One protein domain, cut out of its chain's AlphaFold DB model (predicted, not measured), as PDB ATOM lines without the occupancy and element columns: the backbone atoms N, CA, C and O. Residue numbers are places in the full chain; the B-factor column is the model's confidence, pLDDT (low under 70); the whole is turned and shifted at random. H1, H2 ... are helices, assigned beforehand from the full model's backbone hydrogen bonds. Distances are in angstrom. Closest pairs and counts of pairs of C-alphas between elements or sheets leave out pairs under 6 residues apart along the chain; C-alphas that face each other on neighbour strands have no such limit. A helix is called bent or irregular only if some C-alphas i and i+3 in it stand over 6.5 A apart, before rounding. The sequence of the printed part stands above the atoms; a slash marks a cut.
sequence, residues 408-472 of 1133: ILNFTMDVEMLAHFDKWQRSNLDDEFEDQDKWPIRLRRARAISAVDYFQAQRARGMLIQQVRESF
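This is residues 408 to 472 of the 1133 residues of an uncharacterized protein of Capsicum chinense (UniProt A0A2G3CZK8). A long helix, H4, makes one end of the model and packs on the start of a kinked helix, H1; at the other end H3 crosses H1, with short H2 beyond. Residues 465 to 472 stick out. The 65 printed residues hold four named helices, H1 to H4 in order, and no named strand: all helix. The whole is loose, radius of gyration of the C-alphas 14.6 A, and only just elongated, 46 by 23 by 16 A.

H4, residues 451 to 471, touches H1, residues 408 to 426, through residues 454 to 461 and 408 to 415 alone; the closest C-alphas, Ala 457 and Ile 408, are 5.4 A apart. They run opposite ways at a steep tilt of 38 degrees, only just steep. H1 touches H3, residues 439 to 446, only just about perpendicular at 71 degrees; the closest C-alphas, Leu 418 and Leu 443, are 5.5 A apart. H2, residues 429 to 432, and H3 only just touch, only at the corner, with 3 pairs of C-alphas within 8 A; the closest, Asp 430 and Pro 440, are 5.6 A apart. H4 is apart from H2 and H3. Every O i to N i+4 pair is within hydrogen-bond range in H3 and H4, 13 of 15 in H1; H2 is too short for one.

H4 runs 30.0 A from C-alpha 451 at (21.026, -9.916, 18.294) to C-alpha 471 at (29.762, 13.865, 2.162). H1, 24.9 A long, begins at (22.880, 3.867, 16.702); it has a kink of 64 degrees near residue 420 and is irregular, C-alphas 420 and 423 being 8.2 A apart.

The C-alphas farthest apart, Glu 432 and Glu 470, are 45.8 A apart. The printed part has no cut, no link is long, and no printed residue is under 70 in pLDDT.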
ATOM      1  N   ILE A 408      21.829   4.839  17.044       96.00
ATOM      2  CA  ILE A 408      22.880   3.867  16.702       96.00
ATOM      3  C   ILE A 408      23.956   3.802  17.796       96.00
ATOM      4  O   ILE A 408      24.355   2.703  18.186       96.00
ATOM      5  N   LEU A 409      24.424   4.954  18.303       95.88
ATOM      6  CA  LEU A 409      25.456   4.991  19.345       95.88
ATOM      7  C   LEU A 409      24.959   4.307  20.621       95.88
ATOM      8  O   LEU A 409      25.645   3.430  21.132       95.88
ATOM      9  N   ASN A 410      23.772   4.678  21.113       91.81
ATOM     10  CA  ASN A 410      23.219   4.117  22.344       91.81
ATOM     11  C   ASN A 410      22.989   2.601  22.221       91.81
ATOM     12  O   ASN A 410      23.389   1.873  23.120       91.81
ATOM     13  N   PHE A 411      22.427   2.113  21.107       92.12
ATOM     14  CA  PHE A 411      22.260   0.671  20.867       92.12
ATOM     15  C   PHE A 411      23.598  -0.076  20.771       92.12
ATOM     16  O   PHE A 411      23.717  -1.182  21.288       92.12
ATOM     17  N   THR A 412      24.607   0.516  20.124       94.69
ATOM     18  CA  THR A 412      25.947  -0.087  20.014       94.69
ATOM     19  C   THR A 412      26.615  -0.164  21.387       94.69
ATOM     20  O   THR A 412      27.063  -1.226  21.809       94.69
ATOM     21  N   MET A 413      26.635   0.962  22.101       94.00
ATOM     22  CA  MET A 413      27.319   1.118  23.379       94.00
ATOM     23  C   MET A 413      26.649   0.316  24.497       94.00
ATOM     24  O   MET A 413      27.342  -0.441  25.162       94.00
ATOM     25  N   ASP A 414      25.326   0.419  24.689       92.31
ATOM     26  CA  ASP A 414      24.625  -0.309  25.761       92.31
ATOM     27  C   ASP A 414      24.783  -1.846  25.603       92.31
ATOM     28  O   ASP A 414      24.881  -2.552  26.608       92.31
ATOM     29  N   VAL A 415      24.850  -2.371  24.366       94.81
ATOM     30  CA  VAL A 415      25.027  -3.815  24.090       94.81
ATOM     31  C   VAL A 415      26.480  -4.276  24.235       94.81
ATOM     32  O   VAL A 415      26.713  -5.297  24.879       94.81
ATOM     33  N   GLU A 416      27.462  -3.556  23.682       94.62
ATOM     34  CA  GLU A 416      28.881  -3.923  23.855       94.62
ATOM     35  C   GLU A 416      29.312  -3.824  25.329       94.62
ATOM     36  O   GLU A 416      30.002  -4.710  25.833       94.62
ATOM     37  N   MET A 417      28.803  -2.822  26.052       91.88
ATOM     38  CA  MET A 417      29.017  -2.642  27.489       91.88
ATOM     39  C   MET A 417      28.420  -3.806  28.290       91.88
ATOM     40  O   MET A 417      29.075  -4.350  29.177       91.88
ATOM     41  N   LEU A 418      27.218  -4.277  27.939       93.38
ATOM     42  CA  LEU A 418      26.659  -5.491  28.540       93.38
ATOM     43  C   LEU A 418      27.465  -6.749  28.195       93.38
ATOM     44  O   LEU A 418      27.620  -7.607  29.060       93.38
ATOM     45  N   ALA A 419      27.992  -6.873  26.977       92.81
ATOM     46  CA  ALA A 419      28.823  -8.014  26.602       92.81
ATOM     47  C   ALA A 419      30.133  -8.057  27.413       92.81
ATOM     48  O   ALA A 419      30.511  -9.124  27.897       92.81
ATOM     49  N   HIS A 420      30.776  -6.904  27.631       90.69
ATOM     50  CA  HIS A 420      31.993  -6.791  28.445       90.69
ATOM     51  C   HIS A 420      31.728  -7.096  29.934       90.69
ATOM     52  O   HIS A 420      32.527  -7.765  30.588       90.69
ATOM     53  N   PHE A 421      30.577  -6.665  30.466       91.50
ATOM     54  CA  PHE A 421      30.220  -6.800  31.883       91.50
ATOM     55  C   PHE A 421      29.206  -7.933  32.199       91.50
ATOM     56  O   PHE A 421      28.694  -7.990  33.321       91.50
ATOM     57  N   ASP A 422      28.944  -8.879  31.277       92.19
ATOM     58  CA  ASP A 422      27.899  -9.927  31.406       92.19
ATOM     59  C   ASP A 422      27.971 -10.688  32.734       92.19
ATOM     60  O   ASP A 422      26.971 -10.829  33.438       92.19
ATOM     61  N   LYS A 423      29.170 -11.152  33.105       92.38
ATOM     62  CA  LYS A 423      29.388 -11.929  34.333       92.38
ATOM     63  C   LYS A 423      29.131 -11.100  35.597       92.38
ATOM     64  O   LYS A 423      28.606 -11.642  36.567       92.38
ATOM     65  N   TRP A 424      29.507  -9.822  35.594       90.31
ATOM     66  CA  TRP A 424      29.332  -8.904  36.729       90.31
ATOM     67  C   TRP A 424      27.839  -8.630  36.953       90.31
ATOM     68  O   TRP A 424      27.315  -8.931  38.026       90.31
ATOM     69  N   GLN A 425      27.137  -8.228  35.887       91.44
ATOM     70  CA  GLN A 425      25.690  -7.997  35.872       91.44
ATOM     71  C   GLN A 425      24.906  -9.257  36.290       91.44
ATOM     72  O   GLN A 425      24.063  -9.206  37.179       91.44
ATOM     73  N   ARG A 426      25.212 -10.429  35.715       91.75
ATOM     74  CA  ARG A 426      24.516 -11.694  36.042       91.75
ATOM     75  C   ARG A 426      24.814 -12.257  37.430       91.75
ATOM     76  O   ARG A 426      24.142 -13.200  37.840       91.75
ATOM     77  N   SER A 427      25.814 -11.720  38.120       92.75
ATOM     78  CA  SER A 427      26.103 -12.050  39.519       92.75
ATOM     79  C   SER A 427      25.452 -11.054  40.491       92.75
ATOM     80  O   SER A 427      25.724 -11.128  41.684       92.75
ATOM     81  N   ASN A 428      24.631 -10.121  39.986       89.06
ATOM     82  CA  ASN A 428      24.043  -8.983  40.703       89.06
ATOM     83  C   ASN A 428      25.083  -8.056  41.370       89.06
ATOM     84  O   ASN A 428      24.748  -7.253  42.235       89.06
ATOM     85  N   LEU A 429      26.351  -8.124  40.951       88.12
ATOM     86  CA  LEU A 429      27.412  -7.245  41.462       88.12
ATOM     87  C   LEU A 429      27.259  -5.802  40.945       88.12
ATOM     88  O   LEU A 429      27.935  -4.895  41.426       88.12
ATOM     89  N   ASP A 430      26.343  -5.578  39.998       88.62
ATOM     90  CA  ASP A 430      25.892  -4.253  39.587       88.62
ATOM     91  C   ASP A 430      24.984  -3.572  40.634       88.62
ATOM     92  O   ASP A 430      24.857  -2.351  40.595       88.62
ATOM     93  N   ASP A 431      24.445  -4.289  41.633       87.62
ATOM     94  CA  ASP A 431      23.765  -3.671  42.792       87.62
ATOM     95  C   ASP A 431      24.744  -2.929  43.741       87.62
ATOM     96  O   ASP A 431      24.318  -2.080  44.523       87.62
ATOM     97  N   GLU A 432      26.061  -3.179  43.655       84.44
ATOM     98  CA  GLU A 432      27.092  -2.462  44.437       84.44
ATOM     99  C   GLU A 432      27.581  -1.155  43.772       84.44
ATOM    100  O   GLU A 432      28.391  -0.420  44.343       84.44
ATOM    101  N   PHE A 433      27.121  -0.859  42.555       87.06
ATOM    102  CA  PHE A 433      27.558   0.302  41.780       87.06
ATOM    103  C   PHE A 433      26.993   1.620  42.342       87.06
ATOM    104  O   PHE A 433      25.796   1.721  42.615       87.06
ATOM    105  N   GLU A 434      27.817   2.668  42.470       83.75
ATOM    106  CA  GLU A 434      27.434   3.901  43.190       83.75
ATOM    107  C   GLU A 434      26.347   4.779  42.525       83.75
ATOM    108  O   GLU A 434      25.876   5.735  43.135       83.75
ATOM    109  N   ASP A 435      25.951   4.489  41.283       82.25
ATOM    110  CA  ASP A 435      25.016   5.302  40.487       82.25
ATOM    111  C   ASP A 435      23.964   4.389  39.822       82.25
ATOM    112  O   ASP A 435      23.933   4.171  38.603       82.25
ATOM    113  N   GLN A 436      23.136   3.786  40.688       82.75
ATOM    114  CA  GLN A 436      22.114   2.775  40.369       82.75
ATOM    115  C   GLN A 436      21.121   3.218  39.284       82.75
ATOM    116  O   GLN A 436      20.744   2.418  38.427       82.75
ATOM    117  N   ASP A 437      20.771   4.507  39.247       79.31
ATOM    118  CA  ASP A 437      19.859   5.079  38.248       79.31
ATOM    119  C   ASP A 437      20.441   5.103  36.816       79.31
ATOM    120  O   ASP A 437      19.750   5.484  35.865       79.31
ATOM    121  N   LYS A 438      21.715   4.717  36.628       78.44
ATOM    122  CA  LYS A 438      22.407   4.749  35.327       78.44
ATOM    123  C   LYS A 438      22.843   3.376  34.834       78.44
ATOM    124  O   LYS A 438      22.219   2.865  33.906       78.44
ATOM    125  N   TRP A 439      23.928   2.808  35.362       82.75
ATOM    126  CA  TRP A 439      24.532   1.604  34.765       82.75
ATOM    127  C   TRP A 439      23.660   0.355  34.901       82.75
ATOM    128  O   TRP A 439      23.333  -0.220  33.860       82.75
ATOM    129  N   PRO A 440      23.229  -0.051  36.111       86.62
ATOM    130  CA  PRO A 440      22.488  -1.298  36.294       86.62
ATOM    131  C   PRO A 440      21.201  -1.308  35.467       86.62
ATOM    132  O   PRO A 440      20.969  -2.233  34.692       86.62
ATOM    133  N   ILE A 441      20.413  -0.227  35.512       86.00
ATOM    134  CA  ILE A 441      19.180  -0.093  34.719       86.00
ATOM    135  C   ILE A 441      19.458  -0.171  33.207       86.00
ATOM    136  O   ILE A 441      18.716  -0.841  32.484       86.00
ATOM    137  N   ARG A 442      20.528   0.465  32.705       86.25
ATOM    138  CA  ARG A 442      20.902   0.398  31.279       86.25
ATOM    139  C   ARG A 442      21.342  -0.995  30.855       86.25
ATOM    140  O   ARG A 442      20.860  -1.469  29.833       86.25
ATOM    141  N   LEU A 443      22.189  -1.660  31.638       87.25
ATOM    142  CA  LEU A 443      22.653  -3.020  31.358       87.25
ATOM    143  C   LEU A 443      21.504  -4.038  31.409       87.25
ATOM    144  O   LEU A 443      21.340  -4.843  30.493       87.25
ATOM    145  N   ARG A 444      20.644  -3.945  32.431       88.12
ATOM    146  CA  ARG A 444      19.439  -4.778  32.578       88.12
ATOM    147  C   ARG A 444      18.471  -4.570  31.403       88.12
ATOM    148  O   ARG A 444      17.931  -5.544  30.887       88.12
ATOM    149  N   ARG A 445      18.320  -3.334  30.902       89.94
ATOM    150  CA  ARG A 445      17.568  -3.028  29.666       89.94
ATOM    151  C   ARG A 445      18.250  -3.569  28.408       89.94
ATOM    152  O   ARG A 445      17.567  -4.120  27.549       89.94
ATOM    153  N   ALA A 446      19.569  -3.424  28.285       92.75
ATOM    154  CA  ALA A 446      20.332  -3.893  27.127       92.75
ATOM    155  C   ALA A 446      20.170  -5.405  26.907       92.75
ATOM    156  O   ALA A 446      20.202  -5.870  25.771       92.75
ATOM    157  N   ARG A 447      19.878  -6.160  27.977       91.31
ATOM    158  CA  ARG A 447      19.578  -7.596  27.932       91.31
ATOM    159  C   ARG A 447      18.367  -7.965  27.071       91.31
ATOM    160  O   ARG A 447      18.293  -9.098  26.607       91.31
ATOM    161  N   ALA A 448      17.435  -7.033  26.878       93.44
ATOM    162  CA  ALA A 448      16.241  -7.219  26.058       93.44
ATOM    163  C   ALA A 448      16.450  -6.850  24.575       93.44
ATOM    164  O   ALA A 448      15.563  -7.103  23.763       93.44
ATOM    165  N   ILE A 449      17.595  -6.261  24.209       94.38
ATOM    166  CA  ILE A 449      17.938  -5.964  22.812       94.38
ATOM    167  C   ILE A 449      18.330  -7.281  22.138       94.38
ATOM    168  O   ILE A 449      19.253  -7.963  22.590       94.38
ATOM    169  N   SER A 450      17.648  -7.663  21.056       95.12
ATOM    170  CA  SER A 450      17.984  -8.909  20.370       95.12
ATOM    171  C   SER A 450      19.261  -8.764  19.536       95.12
ATOM    172  O   SER A 450      19.625  -7.676  19.079       95.12
ATOM    173  N   ALA A 451      19.916  -9.891  19.246       95.06
ATOM    174  CA  ALA A 451      21.026  -9.916  18.294       95.06
ATOM    175  C   ALA A 451      20.612  -9.378  16.908       95.06
ATOM    176  O   ALA A 451      21.430  -8.779  16.214       95.06
ATOM    177  N   VAL A 452      19.339  -9.543  16.516       97.00
ATOM    178  CA  VAL A 452      18.800  -9.000  15.261       97.00
ATOM    179  C   VAL A 452      18.803  -7.473  15.298       97.00
ATOM    180  O   VAL A 452      19.330  -6.860  14.373       97.00
ATOM    181  N   ASP A 453      18.297  -6.861  16.371       94.69
ATOM    182  CA  ASP A 453      18.248  -5.398  16.527       94.69
ATOM    183  C   ASP A 453      19.653  -4.789  16.535       94.69
ATOM    184  O   ASP A 453      19.912  -3.799  15.848       94.69
ATOM    185  N   TYR A 454      20.597  -5.435  17.228       94.75
ATOM    186  CA  TYR A 454      22.004  -5.042  17.206       94.75
ATOM    187  C   TYR A 454      22.604  -5.116  15.788       94.75
ATOM    188  O   TYR A 454      23.264  -4.171  15.347       94.75
ATOM    189  N   PHE A 455      22.322  -6.174  15.017       95.94
ATOM    190  CA  PHE A 455      22.743  -6.248  13.613       95.94
ATOM    191  C   PHE A 455      22.070  -5.188  12.722       95.94
ATOM    192  O   PHE A 455      22.717  -4.696  11.795       95.94
ATOM    193  N   GLN A 456      20.821  -4.786  12.991       94.94
ATOM    194  CA  GLN A 456      20.194  -3.656  12.289       94.94
ATOM    195  C   GLN A 456      20.880  -2.326  12.645       94.94
ATOM    196  O   GLN A 456      21.178  -1.540  11.744       94.94
ATOM    197  N   ALA A 457      21.232  -2.103  13.916       94.38
ATOM    198  CA  ALA A 457      22.004  -0.933  14.336       94.38
ATOM    199  C   ALA A 457      23.383  -0.879  13.648       94.38
ATOM    200  O   ALA A 457      23.764   0.172  13.129       94.38
ATOM    201  N   GLN A 458      24.099  -2.006  13.531       95.94
ATOM    202  CA  GLN A 458      25.377  -2.038  12.804       95.94
ATOM    203  C   GLN A 458      25.220  -1.874  11.277       95.94
ATOM    204  O   GLN A 458      26.105  -1.306  10.634       95.94
ATOM    205  N   ARG A 459      24.088  -2.273  10.676       95.94
ATOM    206  CA  ARG A 459      23.767  -1.943   9.268       95.94
ATOM    207  C   ARG A 459      23.535  -0.443   9.079       95.94
ATOM    208  O   ARG A 459      24.129   0.147   8.178       95.94
ATOM    209  N   ALA A 460      22.754   0.186   9.961       96.62
ATOM    210  CA  ALA A 460      22.538   1.635   9.959       96.62
ATOM    211  C   ALA A 460      23.855   2.408  10.179       96.62
ATOM    212  O   ALA A 460      24.124   3.391   9.488       96.62
ATOM    213  N   ARG A 461      24.737   1.910  11.059       97.62
ATOM    214  CA  ARG A 461      26.109   2.416  11.217       97.62
ATOM    215  C   ARG A 461      26.923   2.307   9.926       97.62
ATOM    216  O   ARG A 461      27.617   3.255   9.571       97.62
ATOM    217  N   GLY A 462      26.834   1.184   9.214       97.19
ATOM    218  CA  GLY A 462      27.490   0.993   7.918       97.19
ATOM    219  C   GLY A 462      27.037   2.017   6.871       97.19
ATOM    220  O   GLY A 462      27.877   2.620   6.201       97.19
ATOM    221  N   MET A 463      25.727   2.278   6.793       96.94
ATOM    222  CA  MET A 463      25.157   3.326   5.934       96.94
ATOM    223  C   MET A 463      25.666   4.720   6.321       96.94
ATOM    224  O   MET A 463      26.115   5.464   5.450       96.94
ATOM    225  N   LEU A 464      25.676   5.051   7.618       97.25
ATOM    226  CA  LEU A 464      26.212   6.319   8.122       97.25
ATOM    227  C   LEU A 464      27.694   6.497   7.757       97.25
ATOM    228  O   LEU A 464      28.077   7.551   7.257       97.25
ATOM    229  N   ILE A 465      28.526   5.465   7.953       96.44
ATOM    230  CA  ILE A 465      29.955   5.480   7.594       96.44
ATOM    231  C   ILE A 465      30.146   5.760   6.098       96.44
ATOM    232  O   ILE A 465      31.022   6.547   5.733       96.44
ATOM    233  N   GLN A 466      29.339   5.137   5.234       95.75
ATOM    234  CA  GLN A 466      29.394   5.381   3.795       95.75
ATOM    235  C   GLN A 466      28.987   6.823   3.457       95.75
ATOM    236  O   GLN A 466      29.763   7.534   2.820       95.75
ATOM    237  N   GLN A 467      27.819   7.273   3.917       95.56
ATOM    238  CA  GLN A 467      27.282   8.599   3.593       95.56
ATOM    239  C   GLN A 467      28.174   9.730   4.111       95.56
ATOM    240  O   GLN A 467      28.457  10.677   3.385       95.56
ATOM    241  N   VAL A 468      28.700   9.604   5.329       94.94
ATOM    242  CA  VAL A 468      29.614  10.591   5.919       94.94
ATOM    243  C   VAL A 468      30.953  10.639   5.173       94.94
ATOM    244  O   VAL A 468      31.477  11.729   4.947       94.94
ATOM    245  N   ARG A 469      31.482   9.493   4.714       93.56
ATOM    246  CA  ARG A 469      32.656   9.455   3.821       93.56
ATOM    247  C   ARG A 469      32.356  10.103   2.468       93.56
ATOM    248  O   ARG A 469      33.192  10.827   1.941       93.56
ATOM    249  N   GLU A 470      31.179   9.856   1.901       93.56
ATOM    250  CA  GLU A 470      30.760  10.446   0.626       93.56
ATOM    251  C   GLU A 470      30.493  11.957   0.740       93.56
ATOM    252  O   GLU A 470      30.783  12.688  -0.208       93.56
ATOM    253  N   SER A 471      30.017  12.443   1.890       92.38
ATOM    254  CA  SER A 471      29.762  13.865   2.162       92.38
ATOM    255  C   SER A 471      31.010  14.662   2.563       92.38
ATOM    256  O   SER A 471      30.966  15.892   2.534       92.38
ATOM    257  N   PHE A 472      32.122  14.015   2.922       92.56
ATOM    258  CA  PHE A 472      33.381  14.703   3.220       92.56
ATOM    259  C   PHE A 472      34.004  15.246   1.916       92.56
ATOM    260  O   PHE A 472      34.615  14.511   1.142       92.56
TER     261      PHE A 472